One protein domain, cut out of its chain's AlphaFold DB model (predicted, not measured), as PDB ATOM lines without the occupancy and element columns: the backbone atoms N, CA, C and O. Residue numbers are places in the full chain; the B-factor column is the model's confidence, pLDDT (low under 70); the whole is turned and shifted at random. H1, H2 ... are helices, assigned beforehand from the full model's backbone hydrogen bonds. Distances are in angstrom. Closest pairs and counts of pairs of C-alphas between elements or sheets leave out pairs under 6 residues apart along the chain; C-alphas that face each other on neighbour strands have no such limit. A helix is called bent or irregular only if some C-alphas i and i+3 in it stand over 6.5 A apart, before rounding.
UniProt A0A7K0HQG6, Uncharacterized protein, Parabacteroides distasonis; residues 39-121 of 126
ATOM      1  N   PRO A  39      19.597   9.839  -3.844       90.88
ATOM      2  CA  PRO A  39      19.350   9.550  -2.426       90.88
ATOM      3  C   PRO A  39      18.478  10.584  -1.704       90.88
ATOM      4  O   PRO A  39      17.563  10.212  -0.976       90.88
ATOM      5  N   PHE A  40      18.705  11.875  -1.959       92.75
ATOM      6  CA  PHE A  40      17.917  12.948  -1.353       92.75
ATOM      7  C   PHE A  40      16.446  12.919  -1.794       92.75
ATOM      8  O   PHE A  40      15.544  13.049  -0.971       92.75
ATOM      9  N   GLU A  41      16.182  12.685  -3.082       95.44
ATOM     10  CA  GLU A  41      14.815  12.570  -3.600       95.44
ATOM     11  C   GLU A  41      14.116  11.306  -3.096       95.44
ATOM     12  O   GLU A  41      12.913  11.337  -2.826       95.44
ATOM     13  N   ARG A  42      14.862  10.207  -2.912       93.81
ATOM     14  CA  ARG A  42      14.340   9.013  -2.232       93.81
ATOM     15  C   ARG A  42      13.908   9.344  -0.817       93.81
ATOM     16  O   ARG A  42      12.780   9.024  -0.472       93.81
ATOM     17  N   ALA A  43      14.752  10.024  -0.039       91.38
ATOM     18  CA  ALA A  43      14.421  10.424   1.327       91.38
ATOM     19  C   ALA A  43      13.154  11.292   1.363       91.38
ATOM     20  O   ALA A  43      12.197  10.934   2.039       91.38
ATOM     21  N   VAL A  44      13.081  12.349   0.539       95.44
ATOM     22  CA  VAL A  44      11.880  13.200   0.425       95.44
ATOM     23  C   VAL A  44      10.635  12.367   0.106       95.44
ATOM     24  O   VAL A  44       9.580  12.568   0.709       95.44
ATOM     25  N   ARG A  45      10.726  11.434  -0.850       93.88
ATOM     26  CA  ARG A  45       9.589  10.603  -1.258       93.88
ATOM     27  C   ARG A  45       9.179   9.606  -0.175       93.88
ATOM     28  O   ARG A  45       7.979   9.463   0.054       93.88
ATOM     29  N   CYS A  46      10.137   8.966   0.490       91.25
ATOM     30  CA  CYS A  46       9.890   8.060   1.608       91.25
ATOM     31  C   CYS A  46       9.224   8.801   2.770       91.25
ATOM     32  O   CYS A  46       8.161   8.371   3.207       91.25
ATOM     33  N   THR A  47       9.757   9.950   3.200       91.19
ATOM     34  CA  THR A  47       9.165  10.731   4.298       91.19
ATOM     35  C   THR A  47       7.721  11.107   3.988       91.19
ATOM     36  O   THR A  47       6.833  10.848   4.787       91.19
ATOM     37  N   LYS A  48       7.428  11.619   2.786       94.50
ATOM     38  CA  LYS A  48       6.040  11.939   2.403       94.50
ATOM     39  C   LYS A  48       5.099  10.739   2.455       94.50
ATOM     40  O   LYS A  48       3.920  10.916   2.755       94.50
ATOM     41  N   TYR A  49       5.594   9.566   2.068       90.75
ATOM     42  CA  TYR A  49       4.800   8.345   2.014       90.75
ATOM     43  C   TYR A  49       4.480   7.823   3.416       90.75
ATOM     44  O   TYR A  49       3.323   7.516   3.686       90.75
ATOM     45  N   PHE A  50       5.483   7.757   4.296       88.56
ATOM     46  CA  PHE A  50       5.328   7.193   5.636       88.56
ATOM     47  C   PHE A  50       4.719   8.178   6.643       88.56
ATOM     48  O   PHE A  50       3.865   7.769   7.423       88.56
ATOM     49  N   GLU A  51       5.070   9.466   6.588       90.50
ATOM     50  CA  GLU A  51       4.527  10.485   7.505       90.50
ATOM     51  C   GLU A  51       3.117  10.941   7.114       90.50
ATOM     52  O   GLU A  51       2.289  11.294   7.951       90.50
ATOM     53  N   GLY A  52       2.827  10.973   5.811       93.00
ATOM     54  CA  GLY A  52       1.561  11.490   5.308       93.00
ATOM     55  C   GLY A  52       1.348  12.988   5.578       93.00
ATOM     56  O   GLY A  52       2.256  13.742   5.933       93.00
ATOM     57  N   TRP A  53       0.124  13.458   5.316       95.69
ATOM     58  CA  TRP A  53      -0.229  14.877   5.410       95.69
ATOM     59  C   TRP A  53      -0.800  15.255   6.782       95.69
ATOM     60  O   TRP A  53      -1.861  14.776   7.187       95.69
ATOM     61  N   HIS A  54      -0.162  16.223   7.426       93.94
ATOM     62  CA  HIS A  54      -0.540  16.771   8.717       93.94
ATOM     63  C   HIS A  54      -1.468  17.984   8.552       93.94
ATOM     64  O   HIS A  54      -1.032  19.102   8.265       93.94
ATOM     65  N   SER A  55      -2.772  17.745   8.731       91.56
ATOM     66  CA  SER A  55      -3.807  18.776   8.913       91.56
ATOM     67  C   SER A  55      -3.894  19.278  10.363       91.56
ATOM     68  O   SER A  55      -3.215  18.748  11.237       91.56
ATOM     69  N   GLU A  56      -4.764  20.262  10.633       93.19
ATOM     70  CA  GLU A  56      -4.935  20.902  11.957       93.19
ATOM     71  C   GLU A  56      -5.117  19.922  13.124       93.19
ATOM     72  O   GLU A  56      -4.670  20.203  14.231       93.19
ATOM     73  N   LYS A  57      -5.714  18.749  12.875       93.19
ATOM     74  CA  LYS A  57      -5.920  17.710  13.897       93.19
ATOM     75  C   LYS A  57      -4.619  17.140  14.475       93.19
ATOM     76  O   LYS A  57      -4.655  16.522  15.529       93.19
ATOM     77  N   HIS A  58      -3.497  17.317  13.779       92.06
ATOM     78  CA  HIS A  58      -2.191  16.818  14.200       92.06
ATOM     79  C   HIS A  58      -1.335  17.909  14.847       92.06
ATOM     80  O   HIS A  58      -0.114  17.795  14.858       92.06
ATOM     81  N   HIS A  59      -1.935  18.995  15.348       88.00
ATOM     82  CA  HIS A  59      -1.193  20.025  16.072       88.00
ATOM     83  C   HIS A  59      -0.313  19.385  17.170       88.00
ATOM     84  O   HIS A  59      -0.810  18.531  17.905       88.00
ATOM     85  N   PRO A  60       0.978  19.755  17.301       93.19
ATOM     86  CA  PRO A  60       1.664  20.914  16.712       93.19
ATOM     87  C   PRO A  60       2.382  20.672  15.366       93.19
ATOM     88  O   PRO A  60       3.288  21.429  15.016       93.19
ATOM     89  N   TYR A  61       2.007  19.646  14.603       94.88
ATOM     90  CA  TYR A  61       2.666  19.271  13.349       94.88
ATOM     91  C   TYR A  61       1.944  19.798  12.103       94.88
ATOM     92  O   TYR A  61       0.715  19.892  12.058       94.88
ATOM     93  N   VAL A  62       2.718  20.123  11.064       96.25
ATOM     94  CA  VAL A  62       2.231  20.622   9.770       96.25
ATOM     95  C   VAL A  62       2.909  19.904   8.600       96.25
ATOM     96  O   VAL A  62       4.063  19.483   8.676       96.25
ATOM     97  N   GLY A  63       2.208  19.787   7.469       96.44
ATOM     98  CA  GLY A  63       2.807  19.300   6.221       96.44
ATOM     99  C   GLY A  63       3.167  17.827   6.287       96.44
ATOM    100  O   GLY A  63       2.279  17.005   6.449       96.44
ATOM    101  N   TYR A  64       4.445  17.489   6.139       96.69
ATOM    102  CA  TYR A  64       4.927  16.103   6.161       96.69
ATOM    103  C   TYR A  64       5.692  15.779   7.455       96.69
ATOM    104  O   TYR A  64       6.764  15.192   7.391       96.69
ATOM    105  N   GLY A  65       5.174  16.222   8.607       93.12
ATOM    106  CA  GLY A  65       5.743  15.914   9.927       93.12
ATOM    107  C   GLY A  65       6.568  17.040  10.555       93.12
ATOM    108  O   GLY A  65       7.240  16.830  11.556       93.12
ATOM    109  N   HIS A  66       6.518  18.263  10.016       94.25
ATOM    110  CA  HIS A  66       7.256  19.382  10.598       94.25
ATOM    111  C   HIS A  66       6.588  19.864  11.893       94.25
ATOM    112  O   HIS A  66       5.448  20.337  11.865       94.25
ATOM    113  N   ARG A  67       7.301  19.788  13.019       93.31
ATOM    114  CA  ARG A  67       6.857  20.344  14.304       93.31
ATOM    115  C   ARG A  67       7.104  21.848  14.353       93.31
ATOM    116  O   ARG A  67       8.261  22.266  14.315       93.31
ATOM    117  N   LEU A  68       6.039  22.631  14.525       93.31
ATOM    118  CA  LEU A  68       6.123  24.090  14.632       93.31
ATOM    119  C   LEU A  68       7.081  24.522  15.750       93.31
ATOM    120  O   LEU A  68       6.928  24.106  16.903       93.31
ATOM    121  N   GLN A  69       8.042  25.380  15.409       93.12
ATOM    122  CA  GLN A  69       8.971  25.989  16.358       93.12
ATOM    123  C   GLN A  69       8.449  27.345  16.866       93.12
ATOM    124  O   GLN A  69       7.659  28.008  16.183       93.12
ATOM    125  N   PRO A  70       8.901  27.814  18.047       93.19
ATOM    126  CA  PRO A  70       8.565  29.148  18.534       93.19
ATOM    127  C   PRO A  70       8.907  30.236  17.502       93.19
ATOM    128  O   PRO A  70      10.030  30.309  17.008       93.19
ATOM    129  N   GLY A  71       7.929  31.084  17.175       92.75
ATOM    130  CA  GLY A  71       8.075  32.172  16.199       92.75
ATOM    131  C   GLY A  71       7.743  31.800  14.749       92.75
ATOM    132  O   GLY A  71       7.605  32.695  13.912       92.75
ATOM    133  N   GLU A  72       7.548  30.518  14.430       93.44
ATOM    134  CA  GLU A  72       7.083  30.115  13.104       93.44
ATOM    135  C   GLU A  72       5.578  30.351  12.936       93.44
ATOM    136  O   GLU A  72       4.775  30.141  13.844       93.44
ATOM    137  N   ARG A  73       5.181  30.802  11.740       91.25
ATOM    138  CA  ARG A  73       3.790  31.169  11.414       91.25
ATOM    139  C   ARG A  73       3.143  30.229  10.397       91.25
ATOM    140  O   ARG A  73       2.187  30.616   9.725       91.25
ATOM    141  N   TYR A  74       3.669  29.014  10.242       93.44
ATOM    142  CA  TYR A  74       3.040  28.024   9.370       93.44
ATOM    143  C   TYR A  74       1.693  27.588   9.947       93.44
ATOM    144  O   TYR A  74       1.513  27.477  11.157       93.44
ATOM    145  N   SER A  75       0.737  27.321   9.062       91.62
ATOM    146  CA  SER A  75      -0.606  26.892   9.436       91.62
ATOM    147  C   SER A  75      -0.941  25.597   8.713       91.62
ATOM    148  O   SER A  75      -0.931  25.547   7.483       91.62
ATOM    149  N   ALA A  76      -1.298  24.563   9.478       93.06
ATOM    150  CA  ALA A  76      -1.752  23.282   8.936       93.06
ATOM    151  C   ALA A  76      -2.982  23.423   8.017       93.06
ATOM    152  O   ALA A  76      -3.230  22.568   7.169       93.06
ATOM    153  N   ARG A  77      -3.755  24.505   8.188       93.00
ATOM    154  CA  ARG A  77      -4.972  24.800   7.424       93.00
ATOM    155  C   ARG A  77      -4.693  25.348   6.036       93.00
ATOM    156  O   ARG A  77      -5.367  24.983   5.081       93.00
ATOM    157  N   THR A  78      -3.758  26.292   5.953       94.94
ATOM    158  CA  THR A  78      -3.534  27.107   4.747       94.94
ATOM    159  C   THR A  78      -2.304  26.675   3.962       94.94
ATOM    160  O   THR A  78      -2.125  27.103   2.822       94.94
ATOM    161  N   MET A  79      -1.456  25.819   4.536       95.81
ATOM    162  CA  MET A  79      -0.244  25.369   3.872       95.81
ATOM    163  C   MET A  79      -0.545  24.507   2.643       95.81
ATOM    164  O   MET A  79      -1.297  23.537   2.683       95.81
ATOM    165  N   THR A  80       0.122  24.830   1.540       96.88
ATOM    166  CA  THR A  80       0.047  24.072   0.288       96.88
ATOM    167  C   THR A  80       1.038  22.907   0.271       96.88
ATOM    168  O   THR A  80       2.087  22.952   0.915       96.88
ATOM    169  N   LYS A  81       0.777  21.881  -0.553       96.44
ATOM    170  CA  LYS A  81       1.720  20.758  -0.746       96.44
ATOM    171  C   LYS A  81       3.104  21.209  -1.218       96.44
ATOM    172  O   LYS A  81       4.101  20.605  -0.840       96.44
ATOM    173  N   ARG A  82       3.173  22.282  -2.015       97.38
ATOM    174  CA  ARG A  82       4.437  22.871  -2.478       97.38
ATOM    175  C   ARG A  82       5.207  23.539  -1.336       97.38
ATOM    176  O   ARG A  82       6.416  23.363  -1.251       97.38
ATOM    177  N   GLN A  83       4.526  24.278  -0.460       97.12
ATOM    178  CA  GLN A  83       5.156  24.850   0.735       97.12
ATOM    179  C   GLN A  83       5.638  23.751   1.685       97.12
ATOM    180  O   GLN A  83       6.771  23.811   2.146       97.12
ATOM    181  N   ALA A  84       4.824  22.717   1.904       97.12
ATOM    182  CA  ALA A  84       5.203  21.569   2.721       97.12
ATOM    183  C   ALA A  84       6.395  20.794   2.133       97.12
ATOM    184  O   ALA A  84       7.268  20.367   2.878       97.12
ATOM    185  N   ASP A  85       6.466  20.631   0.806       97.94
ATOM    186  CA  ASP A  85       7.626  20.027   0.137       97.94
ATOM    187  C   ASP A  85       8.894  20.869   0.320       97.94
ATOM    188  O   ASP A  85       9.948  20.334   0.654       97.94
ATOM    189  N   ALA A  86       8.791  22.190   0.157       97.81
ATOM    190  CA  ALA A  86       9.912  23.094   0.385       97.81
ATOM    191  C   ALA A  86      10.390  23.053   1.847       97.81
ATOM    192  O   ALA A  86      11.598  23.033   2.089       97.81
ATOM    193  N   LEU A  87       9.455  22.996   2.801       97.19
ATOM    194  CA  LEU A  87       9.739  22.885   4.230       97.19
ATOM    195  C   LEU A  87      10.414  21.548   4.562       97.19
ATOM    196  O   LEU A  87      11.501  21.548   5.125       97.19
ATOM    197  N   LEU A  88       9.864  20.429   4.085       96.94
ATOM    198  CA  LEU A  88      10.463  19.103   4.246       96.94
ATOM    199  C   LEU A  88      11.896  19.056   3.698       96.94
ATOM    200  O   LEU A  88      12.816  18.582   4.357       96.94
ATOM    201  N   ARG A  89      12.120  19.591   2.494       97.75
ATOM    202  CA  ARG A  89      13.464  19.651   1.899       97.75
ATOM    203  C   ARG A  89      14.412  20.537   2.704       97.75
ATOM    204  O   ARG A  89      15.609  20.264   2.734       97.75
ATOM    205  N   LYS A  90      13.917  21.619   3.310       96.75
ATOM    206  CA  LYS A  90      14.705  22.479   4.204       96.75
ATOM    207  C   LYS A  90      15.118  21.708   5.461       96.75
ATOM    208  O   LYS A  90      16.296  21.746   5.809       96.75
ATOM    209  N   ASP A  91      14.197  20.975   6.073       93.62
ATOM    210  CA  ASP A  91      14.462  20.191   7.281       93.62
ATOM    211  C   ASP A  91      15.445  19.049   7.014       93.62
ATOM    212  O   ASP A  91      16.452  18.931   7.708       93.62
ATOM    213  N   LEU A  92      15.245  18.286   5.933       92.44
ATOM    214  CA  LEU A  92      16.173  17.223   5.537       92.44
ATOM    215  C   LEU A  92      17.588  17.757   5.287       92.44
ATOM    216  O   LEU A  92      18.557  17.145   5.721       92.44
ATOM    217  N   ARG A  93      17.735  18.928   4.645       93.94
ATOM    218  CA  ARG A  93      19.058  19.559   4.482       93.94
ATOM    219  C   ARG A  93      19.680  19.957   5.817       93.94
ATOM    220  O   ARG A  93      20.887  19.801   5.978       93.94
ATOM    221  N   LYS A  94      18.879  20.456   6.764       90.06
ATOM    222  CA  LYS A  94      19.351  20.783   8.115       90.06
ATOM    223  C   LYS A  94      19.854  19.531   8.830       90.06
ATOM    224  O   LYS A  94      20.926  19.588   9.422       90.06
ATOM    225  N   PHE A  95      19.137  18.412   8.733       85.12
ATOM    226  CA  PHE A  95      19.599  17.138   9.282       85.12
ATOM    227  C   PHE A  95      20.877  16.658   8.602       85.12
ATOM    228  O   PHE A  95      21.842  16.367   9.299       85.12
ATOM    229  N   CYS A  96      20.950  16.675   7.267       85.62
ATOM    230  CA  CYS A  96      22.186  16.335   6.563       85.62
ATOM    231  C   CYS A  96      23.371  17.176   7.059       85.62
ATOM    232  O   CYS A  96      24.406  16.610   7.381       85.62
ATOM    233  N   ALA A  97      23.212  18.497   7.185       87.69
ATOM    234  CA  ALA A  97      24.268  19.379   7.686       87.69
ATOM    235  C   ALA A  97      24.644  19.081   9.149       87.69
ATOM    236  O   ALA A  97      25.824  19.043   9.490       87.69
ATOM    237  N   MET A  98      23.650  18.834  10.005       84.12
ATOM    238  CA  MET A  98      23.856  18.509  11.417       84.12
ATOM    239  C   MET A  98      24.603  17.187  11.598       84.12
ATOM    240  O   MET A  98      25.459  17.092  12.474       84.12
ATOM    241  N   PHE A  99      24.293  16.184  10.773       79.19
ATOM    242  CA  PHE A  99      24.883  14.855  10.881       79.19
ATOM    243  C   PHE A  99      26.193  14.694  10.100       79.19
ATOM    244  O   PHE A  99      27.008  13.845  10.456       79.19
ATOM    245  N   GLN A 100      26.448  15.526   9.085       83.31
ATOM    246  CA  GLN A 100      27.654  15.457   8.248       83.31
ATOM    247  C   GLN A 100      28.953  15.538   9.063       83.31
ATOM    248  O   GLN A 100      29.922  14.855   8.734       83.31
ATOM    249  N   GLN A 101      28.971  16.323  10.144       81.31
ATOM    250  CA  GLN A 101      30.145  16.478  11.011       81.31
ATOM    251  C   GLN A 101      30.551  15.190  11.751       81.31
ATOM    252  O   GLN A 101      31.695  15.074  12.177       81.31
ATOM    253  N   PHE A 102      29.645  14.215  11.886       79.81
ATOM    254  CA  PHE A 102      29.896  12.967  12.616       79.81
ATOM    255  C   PHE A 102      30.381  11.820  11.716       79.81
ATOM    256  O   PHE A 102      30.633  10.716  12.194       79.81
ATOM    257  N   GLY A 103      30.529  12.051  10.405       82.62
ATOM    258  CA  GLY A 103      31.082  11.064   9.477       82.62
ATOM    259  C   GLY A 103      30.334   9.728   9.523       82.62
ATOM    260  O   GLY A 103      29.127   9.683   9.309       82.62
ATOM    261  N   LYS A 104      31.041   8.631   9.812       80.88
ATOM    262  CA  LYS A 104      30.458   7.277   9.899       80.88
ATOM    263  C   LYS A 104      29.413   7.120  11.016       80.88
ATOM    264  O   LYS A 104      28.512   6.299  10.880       80.88
ATOM    265  N   ASP A 105      29.503   7.926  12.074       81.69
ATOM    266  CA  ASP A 105      28.607   7.839  13.235       81.69
ATOM    267  C   ASP A 105      27.281   8.579  12.989       81.69
ATOM    268  O   ASP A 105      26.331   8.442  13.757       81.69
ATOM    269  N   SER A 106      27.185   9.323  11.880       79.12
ATOM    270  CA  SER A 106      25.979  10.047  11.462       79.12
ATOM    271  C   SER A 106      24.731   9.165  11.401       79.12
ATOM    272  O   SER A 106      23.668   9.601  11.826       79.12
ATOM    273  N   LEU A 107      24.873   7.927  10.918       76.12
ATOM    274  CA  LEU A 107      23.765   6.987  10.743       76.12
ATOM    275  C   LEU A 107      23.247   6.441  12.080       76.12
ATOM    276  O   LEU A 107      22.045   6.300  12.277       76.12
ATOM    277  N   LEU A 108      24.153   6.173  13.024       78.38
ATOM    278  CA  LEU A 108      23.774   5.756  14.373       78.38
ATOM    279  C   LEU A 108      23.096   6.911  15.125       78.38
ATOM    280  O   LEU A 108      22.082   6.715  15.789       78.38
ATOM    281  N   LEU A 109      23.640   8.124  14.997       73.81
ATOM    282  CA  LEU A 109      23.085   9.309  15.644       73.81
ATOM    283  C   LEU A 109      21.727   9.714  15.064       73.81
ATOM    284  O   LEU A 109      20.876  10.153  15.835       73.81
ATOM    285  N   SER A 110      21.498   9.550  13.755       73.19
ATOM    286  CA  SER A 110      20.177   9.798  13.170       73.19
ATOM    287  C   SER A 110      19.126   8.853  13.750       73.19
ATOM    288  O   SER A 110      18.081   9.318  14.193       73.19
ATOM    289  N   GLU A 111      19.441   7.561  13.864       73.69
ATOM    290  CA  GLU A 111      18.515   6.555  14.401       73.69
ATOM    291  C   GLU A 111      18.176   6.809  15.882       73.69
ATOM    292  O   GLU A 111      17.018   6.788  16.295       73.69
ATOM    293  N   ILE A 112      19.187   7.116  16.703       74.88
ATOM    294  CA  ILE A 112      18.973   7.423  18.127       74.88
ATOM    295  C   ILE A 112      18.194   8.738  18.293       74.88
ATOM    296  O   ILE A 112      17.398   8.869  19.228       74.88
ATOM    297  N   SER A 113      18.406   9.715  17.403       67.25
ATOM    298  CA  SER A 113      17.706  11.000  17.463       67.25
ATOM    299  C   SER A 113      16.203  10.862  17.235       67.25
ATOM    300  O   SER A 113      15.430  11.550  17.906       67.25
ATOM    301  N   ASP A 114      15.789   9.924  16.381       62.62
ATOM    302  CA  ASP A 114      14.377   9.667  16.118       62.62
ATOM    303  C   ASP A 114      13.670   9.135  17.369       62.62
ATOM    304  O   ASP A 114      12.618   9.655  17.720       62.62
ATOM    305  N   ASN A 115      14.290   8.233  18.138       57.41
ATOM    306  CA  ASN A 115      13.714   7.712  19.389       57.41
ATOM    307  C   ASN A 115      13.494   8.776  20.480       57.41
ATOM    308  O   ASN A 115      12.602   8.634  21.316       57.41
ATOM    309  N   ASN A 116      14.316   9.828  20.510       53.16
ATOM    310  CA  ASN A 116      14.226  10.878  21.532       53.16
ATOM    311  C   ASN A 116      13.334  12.056  21.088       53.16
ATOM    312  O   ASN A 116      12.803  12.787  21.923       53.16
ATOM    313  N   SER A 117      13.155  12.255  19.775       50.31
ATOM    314  CA  SER A 117      12.292  13.308  19.212       50.31
ATOM    315  C   SER A 117      10.877  12.825  18.868       50.31
ATOM    316  O   SER A 117       9.935  13.618  18.940       50.31
ATOM    317  N   TYR A 118      10.707  11.537  18.551       44.69
ATOM    318  CA  TYR A 118       9.446  10.917  18.154       44.69
ATOM    319  C   TYR A 118       9.272   9.559  18.858       44.69
ATOM    320  O   TYR A 118      10.029   8.630  18.592       44.69
ATOM    321  N   PRO A 119       8.259   9.374  19.724       41.62
ATOM    322  CA  PRO A 119       7.939   8.052  20.254       41.62
ATOM    323  C   PRO A 119       7.265   7.229  19.144       41.62
ATOM    324  O   PRO A 119       6.041   7.142  19.084       41.62
ATOM    325  N   ASN A 120       8.045   6.678  18.212       42.78
ATOM    326  CA  ASN A 120       7.533   5.867  17.109       42.78
ATOM    327  C   ASN A 120       7.905   4.393  17.315       42.78
ATOM    328  O   ASN A 120       9.052   3.994  17.149       42.78
ATOM    329  N   GLN A 121       6.919   3.572  17.678       42.78
ATOM    330  CA  GLN A 121       7.094   2.147  17.998       42.78
ATOM    331  C   GLN A 121       7.316   1.236  16.773       42.78
ATOM    332  O   GLN A 121       7.489   0.034  16.949       42.78
TER     333      GLN A 121
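AT A GLANCE: This is residues 39 to 121 of the 126 residues of an uncharacterized protein of Parabacteroides distasonis (UniProt A0A7K0HQG6). A long helix, H2, makes the spine; H1 crosses it near its middle, H3 folds back from its last residues to make a V with it, and a large loop, residues 52 to 80, lies at the end where H2 begins. Residues 100 to 105 and 111 to 121 stick out, at the tip of the V and along H3 to the last printed residue. The printed part has 83 residues with three named helices, H1, H2 and H3 in that order, and no named strand; the class is all helix. It is compact, with a radius of gyration of the C-alphas of 13.4 A, and only just elongated, spanning 40 by 26 by 25 A.

IN THESE COORDINATES: H1 is residues 39 to 51, 17.9 A long, from C-alpha 39 at (19.350, 9.550, -2.426). In the stretch that follows, residues 61 to 62 pair antiparallel with residues 66 to 67. H2 is residues 81 to 100, 28.0 A long. H3 is residues 103 to 117, 21.3 A long, ending with C-alpha 117 at (12.292, 13.308, 19.212); it is irregular, but only just, with C-alphas 104 and 107 6.8 A apart.

HOW THE PARTS SIT: H1 and H2 only just touch, with 3 pairs of C-alphas within 8 A, the closest those of Val 44 and Arg 89 at 6.8 A. They run opposite ways at a steep tilt of 60 degrees. H2 touches H3 with residues 99 to 100 alone, the closest C-alphas being those of Phe 99 and Ser 106, 5.0 A apart. These two run opposite ways at a steep tilt of 54 degrees. H1 and H3 are apart. In H1 and H2 every O i to N i+4 pair is within hydrogen-bond range; in H3, 8 of 11 are.

THE WHOLE: The two C-alphas farthest apart, those of Thr 78 and Lys 104, are 39.7 A apart. The printed part has no cut. The link from H1 to H2 is long, 29 residues, and that from H2 to H3 is tight. Mean pLDDT of the printed part is 86.3; residues 113 to 121 are under 70.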